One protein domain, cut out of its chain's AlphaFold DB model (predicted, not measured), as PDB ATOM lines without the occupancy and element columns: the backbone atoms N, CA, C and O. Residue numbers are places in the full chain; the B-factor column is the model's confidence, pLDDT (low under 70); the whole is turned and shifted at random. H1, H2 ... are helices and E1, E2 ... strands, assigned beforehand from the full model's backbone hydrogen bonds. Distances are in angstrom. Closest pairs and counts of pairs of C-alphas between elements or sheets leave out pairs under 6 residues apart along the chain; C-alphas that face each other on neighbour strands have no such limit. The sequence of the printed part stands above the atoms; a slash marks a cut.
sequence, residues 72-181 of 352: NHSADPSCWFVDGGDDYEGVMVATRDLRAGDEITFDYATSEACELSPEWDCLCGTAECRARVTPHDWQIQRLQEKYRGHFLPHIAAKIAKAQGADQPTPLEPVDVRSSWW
ATOM      1  N   ASN A  72      22.396  -9.737  -4.295       91.56
ATOM      2  CA  ASN A  72      23.630 -10.033  -3.573       91.56
ATOM      3  C   ASN A  72      23.993  -8.978  -2.515       91.56
ATOM      4  O   ASN A  72      23.647  -7.795  -2.601       91.56
ATOM      5  N   HIS A  73      24.792  -9.419  -1.542       93.81
ATOM      6  CA  HIS A  73      25.419  -8.550  -0.554       93.81
ATOM      7  C   HIS A  73      26.439  -7.587  -1.192       93.81
ATOM      8  O   HIS A  73      27.362  -8.021  -1.887       93.81
ATOM      9  N   SER A  74      26.380  -6.307  -0.817       96.25
ATOM     10  CA  SER A  74      27.503  -5.371  -0.961       96.25
ATOM     11  C   SER A  74      27.698  -4.520   0.294       96.25
ATOM     12  O   SER A  74      26.738  -3.996   0.856       96.25
ATOM     13  N   ALA A  75      28.957  -4.319   0.699       96.38
ATOM     14  CA  ALA A  75      29.328  -3.393   1.774       96.38
ATOM     15  C   ALA A  75      29.240  -1.909   1.350       96.38
ATOM     16  O   ALA A  75      29.262  -1.006   2.192       96.38
ATOM     17  N   ASP A  76      29.129  -1.652   0.043       95.69
ATOM     18  CA  ASP A  76      28.697  -0.362  -0.492       95.69
ATOM     19  C   ASP A  76      27.567  -0.589  -1.511       95.69
ATOM     20  O   ASP A  76      27.832  -0.830  -2.694       95.69
ATOM     21  N   PRO A  77      26.311  -0.680  -1.037       96.31
ATOM     22  CA  PRO A  77      25.207  -1.179  -1.844       96.31
ATOM     23  C   PRO A  77      24.609  -0.144  -2.796       96.31
ATOM     24  O   PRO A  77      24.603   1.062  -2.538       96.31
ATOM     25  N   SER A  78      24.017  -0.647  -3.879       94.75
ATOM     26  CA  SER A  78      23.235   0.168  -4.813       94.75
ATOM     27  C   SER A  78      21.893   0.620  -4.237       94.75
ATOM     28  O   SER A  78      21.324   1.574  -4.763       94.75
ATOM     29  N   CYS A  79      21.370  -0.073  -3.217       93.38
ATOM     30  CA  CYS A  79      20.039   0.151  -2.654       93.38
ATOM     31  C   CYS A  79      20.032   0.159  -1.115       93.38
ATOM     32  O   CYS A  79      20.800  -0.568  -0.482       93.38
ATOM     33  N   TRP A  80      19.115   0.933  -0.527       92.44
ATOM     34  CA  TRP A  80      18.800   0.966   0.911       92.44
ATOM     35  C   TRP A  80      17.308   0.711   1.152       92.44
ATOM     36  O   TRP A  80      16.488   1.011   0.283       92.44
ATOM     37  N   PHE A  81      16.967   0.195   2.336       90.50
ATOM     38  CA  PHE A  81      15.580   0.081   2.792       90.50
ATOM     39  C   PHE A  81      15.039   1.429   3.279       90.50
ATOM     40  O   PHE A  81      15.760   2.207   3.906       90.50
ATOM     41  N   VAL A  82      13.762   1.687   3.010       84.56
ATOM     42  CA  VAL A  82      13.012   2.883   3.413       84.56
ATOM     43  C   VAL A  82      11.562   2.522   3.733       84.56
ATOM     44  O   VAL A  82      11.064   1.463   3.342       84.56
ATOM     45  N   ASP A  83      10.885   3.408   4.453       80.25
ATOM     46  CA  ASP A  83       9.445   3.330   4.679       80.25
ATOM     47  C   ASP A  83       8.721   3.871   3.432       80.25
ATOM     48  O   ASP A  83       8.986   4.992   2.988       80.25
ATOM     49  N   GLY A  84       7.859   3.042   2.835       65.00
ATOM     50  CA  GLY A  84       7.060   3.375   1.657       65.00
ATOM     51  C   GLY A  84       5.691   3.983   1.981       65.00
ATOM     52  O   GLY A  84       4.948   4.311   1.053       65.00
ATOM     53  N   GLY A  85       5.367   4.155   3.265       63.78
ATOM     54  CA  GLY A  85       4.072   4.604   3.766       63.78
ATOM     55  C   GLY A  85       3.085   3.458   3.996       63.78
ATOM     56  O   GLY A  85       3.446   2.284   3.956       63.78
ATOM     57  N   ASP A  86       1.816   3.823   4.206       50.06
ATOM     58  CA  ASP A  86       0.736   2.948   4.698       50.06
ATOM     59  C   ASP A  86       0.541   1.622   3.923       50.06
ATOM     60  O   ASP A  86       0.012   0.662   4.483       50.06
ATOM     61  N   ASP A  87       0.962   1.561   2.654       46.50
ATOM     62  CA  ASP A  87       0.803   0.399   1.771       46.50
ATOM     63  C   ASP A  87       2.039  -0.532   1.714       46.50
ATOM     64  O   ASP A  87       1.905  -1.684   1.292       46.50
ATOM     65  N   TYR A  88       3.245  -0.065   2.091       51.94
ATOM     66  CA  TYR A  88       4.503  -0.805   1.876       51.94
ATOM     67  C   TYR A  88       5.593  -0.516   2.930       51.94
ATOM     68  O   TYR A  88       6.294   0.496   2.865       51.94
ATOM     69  N   GLU A  89       5.840  -1.470   3.829       55.19
ATOM     70  CA  GLU A  89       6.989  -1.446   4.745       55.19
ATOM     71  C   GLU A  89       8.222  -2.124   4.108       55.19
ATOM     72  O   GLU A  89       8.105  -3.166   3.465       55.19
ATOM     73  N   GLY A  90       9.420  -1.546   4.280       64.44
ATOM     74  CA  GLY A  90      10.675  -2.152   3.806       64.44
ATOM     75  C   GLY A  90      10.919  -2.062   2.291       64.44
ATOM     76  O   GLY A  90      11.529  -2.957   1.708       64.44
ATOM     77  N   VAL A  91      10.473  -0.986   1.636       76.50
ATOM     78  CA  VAL A  91      10.736  -0.743   0.204       76.50
ATOM     79  C   VAL A  91      12.220  -0.451  -0.022       76.50
ATOM     80  O   VAL A  91      12.878   0.151   0.822       76.50
ATOM     81  N   MET A  92      12.760  -0.832  -1.182       81.50
ATOM     82  CA  MET A  92      14.142  -0.518  -1.557       81.50
ATOM     83  C   MET A  92      14.221   0.670  -2.520       81.50
ATOM     84  O   MET A  92      13.528   0.702  -3.538       81.50
ATOM     85  N   VAL A  93      15.120   1.614  -2.241       82.81
ATOM     86  CA  VAL A  93      15.434   2.752  -3.121       82.81
ATOM     87  C   VAL A  93      16.909   2.775  -3.487       82.81
ATOM     88  O   VAL A  93      17.763   2.367  -2.701       82.81
ATOM     89  N   ALA A  94      17.216   3.265  -4.688       86.00
ATOM     90  CA  ALA A  94      18.589   3.389  -5.157       86.00
ATOM     91  C   ALA A  94      19.346   4.505  -4.412       86.00
ATOM     92  O   ALA A  94      18.835   5.611  -4.246       86.00
ATOM     93  N   THR A  95      20.590   4.230  -4.020       87.81
ATOM     94  CA  THR A  95      21.492   5.162  -3.311       87.81
ATOM     95  C   THR A  95      22.191   6.154  -4.245       87.81
ATOM     96  O   THR A  95      22.805   7.128  -3.807       87.81
ATOM     97  N   ARG A  96      22.117   5.890  -5.553       85.62
ATOM     98  CA  ARG A  96      22.762   6.612  -6.652       85.62
ATOM     99  C   ARG A  96      22.003   6.351  -7.953       85.62
ATOM    100  O   ARG A  96      21.215   5.409  -8.030       85.62
ATOM    101  N   ASP A  97      22.321   7.099  -9.007       80.06
ATOM    102  CA  ASP A  97      21.892   6.742 -10.363       80.06
ATOM    103  C   ASP A  97      22.401   5.336 -10.728       80.06
ATOM    104  O   ASP A  97      23.602   5.052 -10.624       80.06
ATOM    105  N   LEU A  98      21.489   4.471 -11.177       80.44
ATOM    106  CA  LEU A  98      21.784   3.119 -11.657       80.44
ATOM    107  C   LEU A  98      21.800   3.084 -13.186       80.44
ATOM    108  O   LEU A  98      21.013   3.760 -13.851       80.44
ATOM    109  N   ARG A  99      22.704   2.288 -13.754       76.00
ATOM    110  CA  ARG A  99      22.877   2.108 -15.201       76.00
ATOM    111  C   ARG A  99      22.523   0.686 -15.619       76.00
ATOM    112  O   ARG A  99      22.550  -0.239 -14.815       76.00
ATOM    113  N   ALA A 100      22.222   0.496 -16.903       75.19
ATOM    114  CA  ALA A 100      22.022  -0.840 -17.455       75.19
ATOM    115  C   ALA A 100      23.288  -1.695 -17.251       75.19
ATOM    116  O   ALA A 100      24.367  -1.319 -17.711       75.19
ATOM    117  N   GLY A 101      23.137  -2.832 -16.567       81.31
ATOM    118  CA  GLY A 101      24.242  -3.713 -16.177       81.31
ATOM    119  C   GLY A 101      24.810  -3.470 -14.773       81.31
ATOM    120  O   GLY A 101      25.661  -4.248 -14.353       81.31
ATOM    121  N   ASP A 102      24.344  -2.453 -14.039       82.12
ATOM    122  CA  ASP A 102      24.632  -2.341 -12.605       82.12
ATOM    123  C   ASP A 102      23.916  -3.460 -11.833       82.12
ATOM    124  O   ASP A 102      22.744  -3.754 -12.077       82.12
ATOM    125  N   GLU A 103      24.614  -4.063 -10.871       87.19
ATOM    126  CA  GLU A 103      24.045  -5.073  -9.982       87.19
ATOM    127  C   GLU A 103      23.201  -4.423  -8.875       87.19
ATOM    128  O   GLU A 103      23.639  -3.468  -8.224       87.19
ATOM    129  N   ILE A 104      22.000  -4.963  -8.644       89.56
ATOM    130  CA  ILE A 104      21.114  -4.525  -7.564       89.56
ATOM    131  C   ILE A 104      21.519  -5.260  -6.282       89.56
ATOM    132  O   ILE A 104      21.348  -6.471  -6.162       89.56
ATOM    133  N   THR A 105      22.084  -4.517  -5.336       94.19
ATOM    134  CA  THR A 105      22.708  -5.030  -4.110       94.19
ATOM    135  C   THR A 105      22.239  -4.266  -2.879       94.19
ATOM    136  O   THR A 105      21.874  -3.089  -2.956       94.19
ATOM    137  N   PHE A 106      22.303  -4.928  -1.725       95.12
ATOM    138  CA  PHE A 106      22.058  -4.324  -0.418       95.12
ATOM    139  C   PHE A 106      23.056  -4.835   0.620       95.12
ATOM    140  O   PHE A 106      23.736  -5.841   0.414       95.12
ATOM    141  N   ASP A 107      23.189  -4.122   1.734       96.25
ATOM    142  CA  ASP A 107      24.055  -4.568   2.817       96.25
ATOM    143  C   ASP A 107      23.247  -5.429   3.784       96.25
ATOM    144  O   ASP A 107      22.448  -4.914   4.561       96.25
ATOM    145  N   TYR A 108      23.470  -6.741   3.744       94.62
ATOM    146  CA  TYR A 108      22.818  -7.732   4.607       94.62
ATOM    147  C   TYR A 108      22.887  -7.411   6.115       94.62
ATOM    148  O   TYR A 108      22.044  -7.881   6.866       94.62
ATOM    149  N   ALA A 109      23.800  -6.546   6.579       95.81
ATOM    150  CA  ALA A 109      23.753  -6.023   7.952       95.81
ATOM    151  C   ALA A 109      22.430  -5.291   8.293       95.81
ATOM    152  O   ALA A 109      22.135  -5.080   9.465       95.81
ATOM    153  N   THR A 110      21.649  -4.891   7.282       93.81
ATOM    154  CA  THR A 110      20.351  -4.207   7.418       93.81
ATOM    155  C   THR A 110      19.141  -5.143   7.540       93.81
ATOM    156  O   THR A 110      18.072  -4.672   7.931       93.81
ATOM    157  N   SER A 111      19.306  -6.447   7.272       88.88
ATOM    158  CA  SER A 111      18.251  -7.478   7.331       88.88
ATOM    159  C   SER A 111      18.611  -8.704   8.182       88.88
ATOM    160  O   SER A 111      17.714  -9.321   8.760       88.88
ATOM    161  N   GLU A 112      19.898  -9.048   8.293       89.12
ATOM    162  CA  GLU A 112      20.373 -10.291   8.901       89.12
ATOM    163  C   GLU A 112      20.849 -10.117  10.343       89.12
ATOM    164  O   GLU A 112      21.738  -9.321  10.644       89.12
ATOM    165  N   ALA A 113      20.314 -10.960  11.228       89.88
ATOM    166  CA  ALA A 113      20.812 -11.153  12.593       89.88
ATOM    167  C   ALA A 113      20.842 -12.632  13.030       89.88
ATOM    168  O   ALA A 113      21.057 -12.920  14.207       89.88
ATOM    169  N   CYS A 114      20.582 -13.570  12.115       87.00
ATOM    170  CA  CYS A 114      20.349 -14.969  12.459       87.00
ATOM    171  C   CYS A 114      21.653 -15.772  12.591       87.00
ATOM    172  O   CYS A 114      22.334 -16.023  11.603       87.00
ATOM    173  N   GLU A 115      21.965 -16.276  13.788       86.50
ATOM    174  CA  GLU A 115      23.146 -17.131  14.041       86.50
ATOM    175  C   GLU A 115      23.179 -18.447  13.237       86.50
ATOM    176  O   GLU A 115      24.221 -19.097  13.158       86.50
ATOM    177  N   LEU A 116      22.039 -18.885  12.692       84.25
ATOM    178  CA  LEU A 116      21.958 -20.074  11.837       84.25
ATOM    179  C   LEU A 116      22.363 -19.778  10.383       84.25
ATOM    180  O   LEU A 116      22.611 -20.721   9.626       84.25
ATOM    181  N   SER A 117      22.430 -18.501   9.991       83.31
ATOM    182  CA  SER A 117      22.955 -18.083   8.694       83.31
ATOM    183  C   SER A 117      24.455 -18.388   8.622       83.31
ATOM    184  O   SER A 117      25.176 -18.174   9.600       83.31
ATOM    185  N   PRO A 118      24.965 -18.892   7.483       83.31
ATOM    186  CA  PRO A 118      26.394 -19.129   7.329       83.31
ATOM    187  C   PRO A 118      27.179 -17.814   7.419       83.31
ATOM    188  O   PRO A 118      26.668 -16.749   7.095       83.31
ATOM    189  N   GLU A 119      28.454 -17.893   7.783       92.88
ATOM    190  CA  GLU A 119      29.415 -16.820   7.514       92.88
ATOM    191  C   GLU A 119      30.154 -17.124   6.208       92.88
ATOM    192  O   GLU A 119      30.493 -18.283   5.942       92.88
ATOM    193  N   TRP A 120      30.464 -16.100   5.417       93.06
ATOM    194  CA  TRP A 120      31.194 -16.261   4.157       93.06
ATOM    195  C   TRP A 120      32.173 -15.119   3.900       93.06
ATOM    196  O   TRP A 120      32.049 -14.021   4.447       93.06
ATOM    197  N   ASP A 121      33.151 -15.385   3.038       96.44
ATOM    198  CA  ASP A 121      34.110 -14.379   2.599       96.44
ATOM    199  C   ASP A 121      33.439 -13.445   1.577       96.44
ATOM    200  O   ASP A 121      32.789 -13.881   0.624       96.44
ATOM    201  N   CYS A 122      33.547 -12.138   1.802       94.88
ATOM    202  CA  CYS A 122      32.837 -11.119   1.037       94.88
ATOM    203  C   CYS A 122      33.517 -10.866  -0.316       94.88
ATOM    204  O   CYS A 122      34.686 -10.483  -0.371       94.88
ATOM    205  N   LEU A 123      32.761 -11.018  -1.408       93.69
ATOM    206  CA  LEU A 123      33.254 -10.867  -2.784       93.69
ATOM    207  C   LEU A 123      32.795  -9.570  -3.478       93.69
ATOM    208  O   LEU A 123      33.043  -9.408  -4.668       93.69
ATOM    209  N   CYS A 124      32.174  -8.624  -2.758       92.12
ATOM    210  CA  CYS A 124      31.591  -7.409  -3.359       92.12
ATOM    211  C   CYS A 124      32.611  -6.451  -4.012       92.12
ATOM    212  O   CYS A 124      32.225  -5.564  -4.767       92.12
ATOM    213  N   GLY A 125      33.908  -6.593  -3.714       90.69
ATOM    214  CA  GLY A 125      34.988  -5.836  -4.365       90.69
ATOM    215  C   GLY A 125      35.014  -4.323  -4.102       90.69
ATOM    216  O   GLY A 125      35.867  -3.634  -4.662       90.69
ATOM    217  N   THR A 126      34.118  -3.790  -3.266       94.25
ATOM    218  CA  THR A 126      34.058  -2.356  -2.947       94.25
ATOM    219  C   THR A 126      35.206  -1.931  -2.027       94.25
ATOM    220  O   THR A 126      35.803  -2.750  -1.327       94.25
ATOM    221  N   ALA A 127      35.513  -0.630  -1.984       94.00
ATOM    222  CA  ALA A 127      36.532  -0.093  -1.072       94.00
ATOM    223  C   ALA A 127      36.180  -0.306   0.416       94.00
ATOM    224  O   ALA A 127      37.074  -0.411   1.251       94.00
ATOM    225  N   GLU A 128      34.886  -0.423   0.728       93.50
ATOM    226  CA  GLU A 128      34.346  -0.681   2.071       93.50
ATOM    227  C   GLU A 128      34.180  -2.178   2.396       93.50
ATOM    228  O   GLU A 128      33.662  -2.524   3.466       93.50
ATOM    229  N   CYS A 129      34.606  -3.069   1.489       95.94
ATOM    230  CA  CYS A 129      34.460  -4.517   1.619       95.94
ATOM    231  C   CYS A 129      34.970  -5.020   2.977       95.94
ATOM    232  O   CYS A 129      36.120  -4.806   3.363       95.94
ATOM    233  N   ARG A 130      34.108  -5.746   3.695       95.00
ATOM    234  CA  ARG A 130      34.410  -6.271   5.036       95.00
ATOM    235  C   ARG A 130      35.309  -7.507   5.037       95.00
ATOM    236  O   ARG A 130      35.675  -7.976   6.109       95.00
ATOM    237  N   ALA A 131      35.639  -8.045   3.861       95.38
ATOM    238  CA  ALA A 131      36.296  -9.336   3.618       95.38
ATOM    239  C   ALA A 131      35.554 -10.577   4.158       95.38
ATOM    240  O   ALA A 131      35.691 -11.645   3.575       95.38
ATOM    241  N   ARG A 132      34.713 -10.446   5.189       96.38
ATOM    242  CA  ARG A 132      33.811 -11.475   5.716       96.38
ATOM    243  C   ARG A 132      32.464 -10.844   6.076       96.38
ATOM    244  O   ARG A 132      32.444  -9.722   6.579       96.38
ATOM    245  N   VAL A 133      31.371 -11.552   5.807       95.81
ATOM    246  CA  VAL A 133      30.012 -11.197   6.252       95.81
ATOM    247  C   VAL A 133      29.609 -12.151   7.370       95.81
ATOM    248  O   VAL A 133      29.855 -13.357   7.270       95.81
ATOM    249  N   THR A 134      29.012 -11.617   8.436       95.19
ATOM    250  CA  THR A 134      28.568 -12.392   9.603       95.19
ATOM    251  C   THR A 134      27.157 -11.982  10.044       95.19
ATOM    252  O   THR A 134      26.765 -10.831   9.832       95.19
ATOM    253  N   PRO A 135      26.403 -12.850  10.747       92.06
ATOM    254  CA  PRO A 135      25.114 -12.477  11.341       92.06
ATOM    255  C   PRO A 135      25.233 -11.488  12.518       92.06
ATOM    256  O   PRO A 135      24.230 -11.113  13.121       92.06
ATOM    257  N   HIS A 136      26.450 -11.044  12.848       95.19
ATOM    258  CA  HIS A 136      26.733 -10.031  13.864       95.19
ATOM    259  C   HIS A 136      27.046  -8.654  13.255       95.19
ATOM    260  O   HIS A 136      27.261  -7.699  14.000       95.19
ATOM    261  N   ASP A 137      27.059  -8.514  11.922       96.44
ATOM    262  CA  ASP A 137      27.465  -7.272  11.250       96.44
ATOM    263  C   ASP A 137      26.590  -6.064  11.649       96.44
ATOM    264  O   ASP A 137      27.092  -4.943  11.732       96.44
ATOM    265  N   TRP A 138      25.314  -6.280  11.992       95.56
ATOM    266  CA  TRP A 138      24.407  -5.245  12.517       95.56
ATOM    267  C   TRP A 138      24.889  -4.600  13.831       95.56
ATOM    268  O   TRP A 138      24.458  -3.500  14.176       95.56
ATOM    269  N   GLN A 139      25.798  -5.247  14.572       96.56
ATOM    270  CA  GLN A 139      26.402  -4.714  15.802       96.56
ATOM    271  C   GLN A 139      27.555  -3.735  15.527       96.56
ATOM    272  O   GLN A 139      28.019  -3.045  16.435       96.56
ATOM    273  N   ILE A 140      28.050  -3.664  14.287       97.00
ATOM    274  CA  ILE A 140      29.206  -2.844  13.928       97.00
ATOM    275  C   ILE A 140      28.798  -1.364  13.930       97.00
ATOM    276  O   ILE A 140      28.080  -0.909  13.042       97.00
ATOM    277  N   GLN A 141      29.331  -0.585  14.878       96.75
ATOM    278  CA  GLN A 141      28.990   0.834  15.066       96.75
ATOM    279  C   GLN A 141      29.055   1.660  13.765       96.75
ATOM    280  O   GLN A 141      28.113   2.383  13.456       96.75
ATOM    281  N   ARG A 142      30.108   1.507  12.946       96.38
ATOM    282  CA  ARG A 142      30.221   2.245  11.668       96.38
ATOM    283  C   ARG A 142      29.112   1.914  10.656       96.38
ATOM    284  O   ARG A 142      28.818   2.738   9.798       96.38
ATOM    285  N   LEU A 143      28.505   0.724  10.734       97.12
ATOM    286  CA  LEU A 143      27.358   0.351   9.899       97.12
ATOM    287  C   LEU A 143      26.050   0.876  10.499       97.12
ATOM    288  O   LEU A 143      25.203   1.355   9.753       97.12
ATOM    289  N   GLN A 144      25.916   0.866  11.830       97.50
ATOM    290  CA  GLN A 144      24.802   1.515  12.536       97.50
ATOM    291  C   GLN A 144      24.731   3.018  12.230       97.50
ATOM    292  O   GLN A 144      23.646   3.555  12.041       97.50
ATOM    293  N   GLU A 145      25.886   3.681  12.127       96.56
ATOM    294  CA  GLU A 145      26.002   5.079  11.706       96.56
ATOM    295  C   GLU A 145      25.706   5.259  10.204       96.56
ATOM    296  O   GLU A 145      24.942   6.156   9.852       96.56
ATOM    297  N   LYS A 146      26.250   4.399   9.322       96.38
ATOM    298  CA  LYS A 146      26.038   4.464   7.857       96.38
ATOM    299  C   LYS A 146      24.578   4.241   7.445       96.38
ATOM    300  O   LYS A 146      24.097   4.933   6.558       96.38
ATOM    301  N   TYR A 147      23.895   3.276   8.062       97.38
ATOM    302  CA  TYR A 147      22.541   2.846   7.691       97.38
ATOM    303  C   TYR A 147      21.478   3.285   8.707       97.38
ATOM    304  O   TYR A 147      20.418   2.668   8.812       97.38
ATOM    305  N   ARG A 148      21.736   4.335   9.495       95.81
ATOM    306  CA  ARG A 148      20.759   4.869  10.451       95.81
ATOM    307  C   ARG A 148      19.491   5.316   9.711       95.81
ATOM    308  O   ARG A 148      19.541   6.295   8.984       95.81
ATOM    309  N   GLY A 149      18.369   4.634   9.948       94.00
ATOM    310  CA  GLY A 149      17.116   4.843   9.206       94.00
ATOM    311  C   GLY A 149      16.934   3.931   7.982       94.00
ATOM    312  O   GLY A 149      15.957   4.066   7.260       94.00
ATOM    313  N   HIS A 150      17.833   2.968   7.764       95.06
ATOM    314  CA  HIS A 150      17.787   2.009   6.650       95.06
ATOM    315  C   HIS A 150      17.938   0.544   7.104       95.06
ATOM    316  O   HIS A 150      18.221  -0.338   6.295       95.06
ATOM    317  N   PHE A 151      17.761   0.279   8.402       93.81
ATOM    318  CA  PHE A 151      17.639  -1.069   8.968       93.81
ATOM    319  C   PHE A 151      16.177  -1.509   8.946       93.81
ATOM    320  O   PHE A 151      15.310  -0.734   9.349       93.81
ATOM    321  N   LEU A 152      15.907  -2.761   8.565       88.62
ATOM    322  CA  LEU A 152      14.568  -3.332   8.713       88.62
ATOM    323  C   LEU A 152      14.133  -3.347  10.198       88.62
ATOM    324  O   LEU A 152      14.996  -3.426  11.087       88.62
ATOM    325  N   PRO A 153      12.818  -3.276  10.495       88.12
ATOM    326  CA  PRO A 153      12.308  -3.011  11.845       88.12
ATOM    327  C   PRO A 153      12.848  -3.951  12.932       88.12
ATOM    328  O   PRO A 153      13.205  -3.499  14.023       88.12
ATOM    329  N   HIS A 154      12.986  -5.246  12.631       86.12
ATOM    330  CA  HIS A 154      13.513  -6.248  13.563       86.12
ATOM    331  C   HIS A 154      14.994  -6.034  13.900       86.12
ATOM    332  O   HIS A 154      15.407  -6.254  15.042       86.12
ATOM    333  N   ILE A 155      15.802  -5.546  12.952       92.12
ATOM    334  CA  ILE A 155      17.208  -5.198  13.202       92.12
ATOM    335  C   ILE A 155      17.304  -3.881  13.976       92.12
ATOM    336  O   ILE A 155      18.052  -3.799  14.952       92.12
ATOM    337  N   ALA A 156      16.495  -2.877  13.623       93.19
ATOM    338  CA  ALA A 156      16.418  -1.620  14.366       93.19
ATOM    339  C   ALA A 156      16.020  -1.844  15.841       93.19
ATOM    340  O   ALA A 156      16.598  -1.228  16.742       93.19
ATOM    341  N   ALA A 157      15.098  -2.778  16.107       91.44
ATOM    342  CA  ALA A 157      14.721  -3.203  17.454       91.44
ATOM    343  C   ALA A 157      15.872  -3.903  18.203       91.44
ATOM    344  O   ALA A 157      16.128  -3.582  19.368       91.44
ATOM    345  N   LYS A 158      16.619  -4.805  17.546       92.50
ATOM    346  CA  LYS A 158      17.815  -5.449  18.133       92.50
ATOM    347  C   LYS A 158      18.908  -4.421  18.469       92.50
ATOM    348  O   LYS A 158      19.488  -4.501  19.553       92.50
ATOM    349  N   ILE A 159      19.138  -3.420  17.612       95.56
ATOM    350  CA  ILE A 159      20.075  -2.308  17.865       95.56
ATOM    351  C   ILE A 159      19.634  -1.490  19.088       95.56
ATOM    352  O   ILE A 159      20.430  -1.300  20.008       95.56
ATOM    353  N   ALA A 160      18.369  -1.061  19.152       94.88
ATOM    354  CA  ALA A 160      17.853  -0.293  20.288       94.88
ATOM    355  C   ALA A 160      17.939  -1.071  21.613       94.88
ATOM    356  O   ALA A 160      18.413  -0.527  22.612       94.88
ATOM    357  N   LYS A 161      17.585  -2.365  21.609       93.38
ATOM    358  CA  LYS A 161      17.717  -3.266  22.768       93.38
ATOM    359  C   LYS A 161      19.173  -3.398  23.233       93.38
ATOM    360  O   LYS A 161      19.426  -3.362  24.434       93.38
ATOM    361  N   ALA A 162      20.128  -3.506  22.305       92.38
ATOM    362  CA  ALA A 162      21.558  -3.585  22.620       92.38
ATOM    363  C   ALA A 162      22.140  -2.262  23.161       92.38
ATOM    364  O   ALA A 162      23.066  -2.283  23.969       92.38
ATOM    365  N   GLN A 163      21.595  -1.118  22.733       93.75
ATOM    366  CA  GLN A 163      22.016   0.220  23.166       93.75
ATOM    367  C   GLN A 163      21.266   0.735  24.412       93.75
ATOM    368  O   GLN A 163      21.679   1.736  24.997       93.75
ATOM    369  N   GLY A 164      20.181   0.074  24.831       92.38
ATOM    370  CA  GLY A 164      19.322   0.529  25.929       92.38
ATOM    371  C   GLY A 164      18.453   1.743  25.574       92.38
ATOM    372  O   GLY A 164      18.168   2.557  26.448       92.38
ATOM    373  N   ALA A 165      18.070   1.890  24.303       91.06
ATOM    374  CA  ALA A 165      17.194   2.961  23.830       91.06
ATOM    375  C   ALA A 165      15.705   2.583  23.965       91.06
ATOM    376  O   ALA A 165      15.329   1.444  23.696       91.06
ATOM    377  N   ASP A 166      14.858   3.556  24.318       86.81
ATOM    378  CA  ASP A 166      13.416   3.344  24.543       86.81
ATOM    379  C   ASP A 166      12.642   2.924  23.278       86.81
ATOM    380  O   ASP A 166      11.604   2.272  23.380       86.81
ATOM    381  N   GLN A 167      13.114   3.314  22.086       88.62
ATOM    382  CA  GLN A 167      12.476   3.000  20.802       88.62
ATOM    383  C   GLN A 167      13.514   2.729  19.697       88.62
ATOM    384  O   GLN A 167      14.591   3.336  19.709       88.62
ATOM    385  N   PRO A 168      13.201   1.851  18.722       92.31
ATOM    386  CA  PRO A 168      13.998   1.695  17.508       92.31
ATOM    387  C   PRO A 168      14.013   2.984  16.681       92.31
ATOM    388  O   PRO A 168      13.065   3.767  16.699       92.31
ATOM    389  N   THR A 169      15.086   3.190  15.913       93.94
ATOM    390  CA  THR A 169      15.071   4.213  14.856       93.94
ATOM    391  C   THR A 169      14.183   3.694  13.721       93.94
ATOM    392  O   THR A 169      14.497   2.621  13.202       93.94
ATOM    393  N   PRO A 170      13.095   4.393  13.343       90.31
ATOM    394  CA  PRO A 170      12.252   3.973  12.228       90.31
ATOM    395  C   PRO A 170      13.014   4.072  10.903       90.31
ATOM    396  O   PRO A 170      14.010   4.797  10.808       90.31
ATOM    397  N   LEU A 171      12.525   3.366   9.885       89.19
ATOM    398  CA  LEU A 171      12.976   3.560   8.510       89.19
ATOM    399  C   LEU A 171      12.739   5.018   8.069       89.19
ATOM    400  O   LEU A 171      11.781   5.659   8.506       89.19
ATOM    401  N   GLU A 172      13.610   5.560   7.216       89.38
ATOM    402  CA  GLU A 172      13.400   6.891   6.645       89.38
ATOM    403  C   GLU A 172      12.183   6.860   5.704       89.38
ATOM    404  O   GLU A 172      12.161   6.036   4.785       89.38
ATOM    405  N   PRO A 173      11.182   7.741   5.890       83.31
ATOM    406  CA  PRO A 173      10.008   7.779   5.032       83.31
ATOM    407  C   PRO A 173      10.362   8.388   3.677       83.31
ATOM    408  O   PRO A 173      10.751   9.555   3.577       83.31
ATOM    409  N   VAL A 174      10.168   7.609   2.616       71.44
ATOM    410  CA  VAL A 174      10.273   8.078   1.236       71.44
ATOM    411  C   VAL A 174       8.898   8.028   0.603       71.44
ATOM    412  O   VAL A 174       8.265   6.983   0.514       71.44
ATOM    413  N   ASP A 175       8.453   9.167   0.071       64.38
ATOM    414  CA  ASP A 175       7.278   9.183  -0.790       64.38
ATOM    415  C   ASP A 175       7.588   8.386  -2.067       64.38
ATOM    416  O   ASP A 175       8.168   8.914  -3.021       64.38
ATOM    417  N   VAL A 176       7.206   7.110  -2.106       55.66
ATOM    418  CA  VAL A 176       7.434   6.225  -3.259       55.66
ATOM    419  C   VAL A 176       6.735   6.727  -4.525       55.66
ATOM    420  O   VAL A 176       7.196   6.426  -5.629       55.66
ATOM    421  N   ARG A 177       5.722   7.603  -4.406       52.41
ATOM    422  CA  ARG A 177       5.081   8.292  -5.543       52.41
ATOM    423  C   ARG A 177       6.020   9.297  -6.216       52.41
ATOM    424  O   ARG A 177       5.813   9.681  -7.365       52.41
ATOM    425  N   SER A 178       7.089   9.696  -5.523       50.25
ATOM    426  CA  SER A 178       8.170  10.535  -6.047       50.25
ATOM    427  C   SER A 178       9.216   9.770  -6.877       50.25
ATOM    428  O   SER A 178      10.046  10.399  -7.543       50.25
ATOM    429  N   SER A 179       9.165   8.432  -6.888       52.41
ATOM    430  CA  SER A 179      10.074   7.582  -7.668       52.41
ATOM    431  C   SER A 179       9.967   7.868  -9.168       52.41
ATOM    432  O   SER A 179       8.880   8.143  -9.673       52.41
ATOM    433  N   TRP A 180      11.077   7.755  -9.909       42.00
ATOM    434  CA  TRP A 180      11.147   8.182 -11.320       42.00
ATOM    435  C   TRP A 180      10.049   7.556 -12.203       42.00
ATOM    436  O   TRP A 180       9.382   8.268 -12.947       42.00
ATOM    437  N   TRP A 181       9.815   6.249 -12.059       40.50
ATOM    438  CA  TRP A 181       8.821   5.475 -12.805       40.50
ATOM    439  C   TRP A 181       7.378   5.868 -12.468       40.50
ATOM    440  O   TRP A 181       6.549   5.971 -13.369       40.50
TER     441      TRP A 181
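Overview. This is residues 72 to 181 of the 352 residues of the protein "Hypothetical protein" of Prymnesium polylepis (UniProt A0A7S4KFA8). There is little regular structure: loops make most of the body, with a small two-strand hairpin, E1 and E2, and two helices, H1 and H2, set apart from each other. Named elements, in the order E1, E2, H1, H2, hold only 25 of the 110 printed residues; the class is mixed. The whole is compact, with a radius of gyration of the C-alphas of 14.3 A and spans of 37 by 37 by 23 A.

Arrangement. E1, residues 79 to 82, and E2, residues 91 to 94, form an antiparallel hairpin at 140 degrees; N 80 and O 93, 2.9 A apart, are within hydrogen-bond range. H2, residues 153 to 163, is apart from both. H1, residues 141 to 146, is apart from E1 and only just from H2, closest 8.1 A. In both helices every O i to N i+4 pair is within range.

Along the chain. E1 begins at C-alpha 79 (20.039, 0.151, -2.654) and is 9.7 A long, E2 10.4 A, H1 8.6 A; H2, 15.3 A, ends at C-alpha 163 (22.016, 0.220, 23.166).

Size, cuts and confidence. The C-alphas farthest apart, Ala 100 and Gly 164, are 43.5 A apart. The printed part has no cut; the link E2 to H1 is long, 46 residues. Residues 84 to 90 and 175 to 181 have pLDDT under 70.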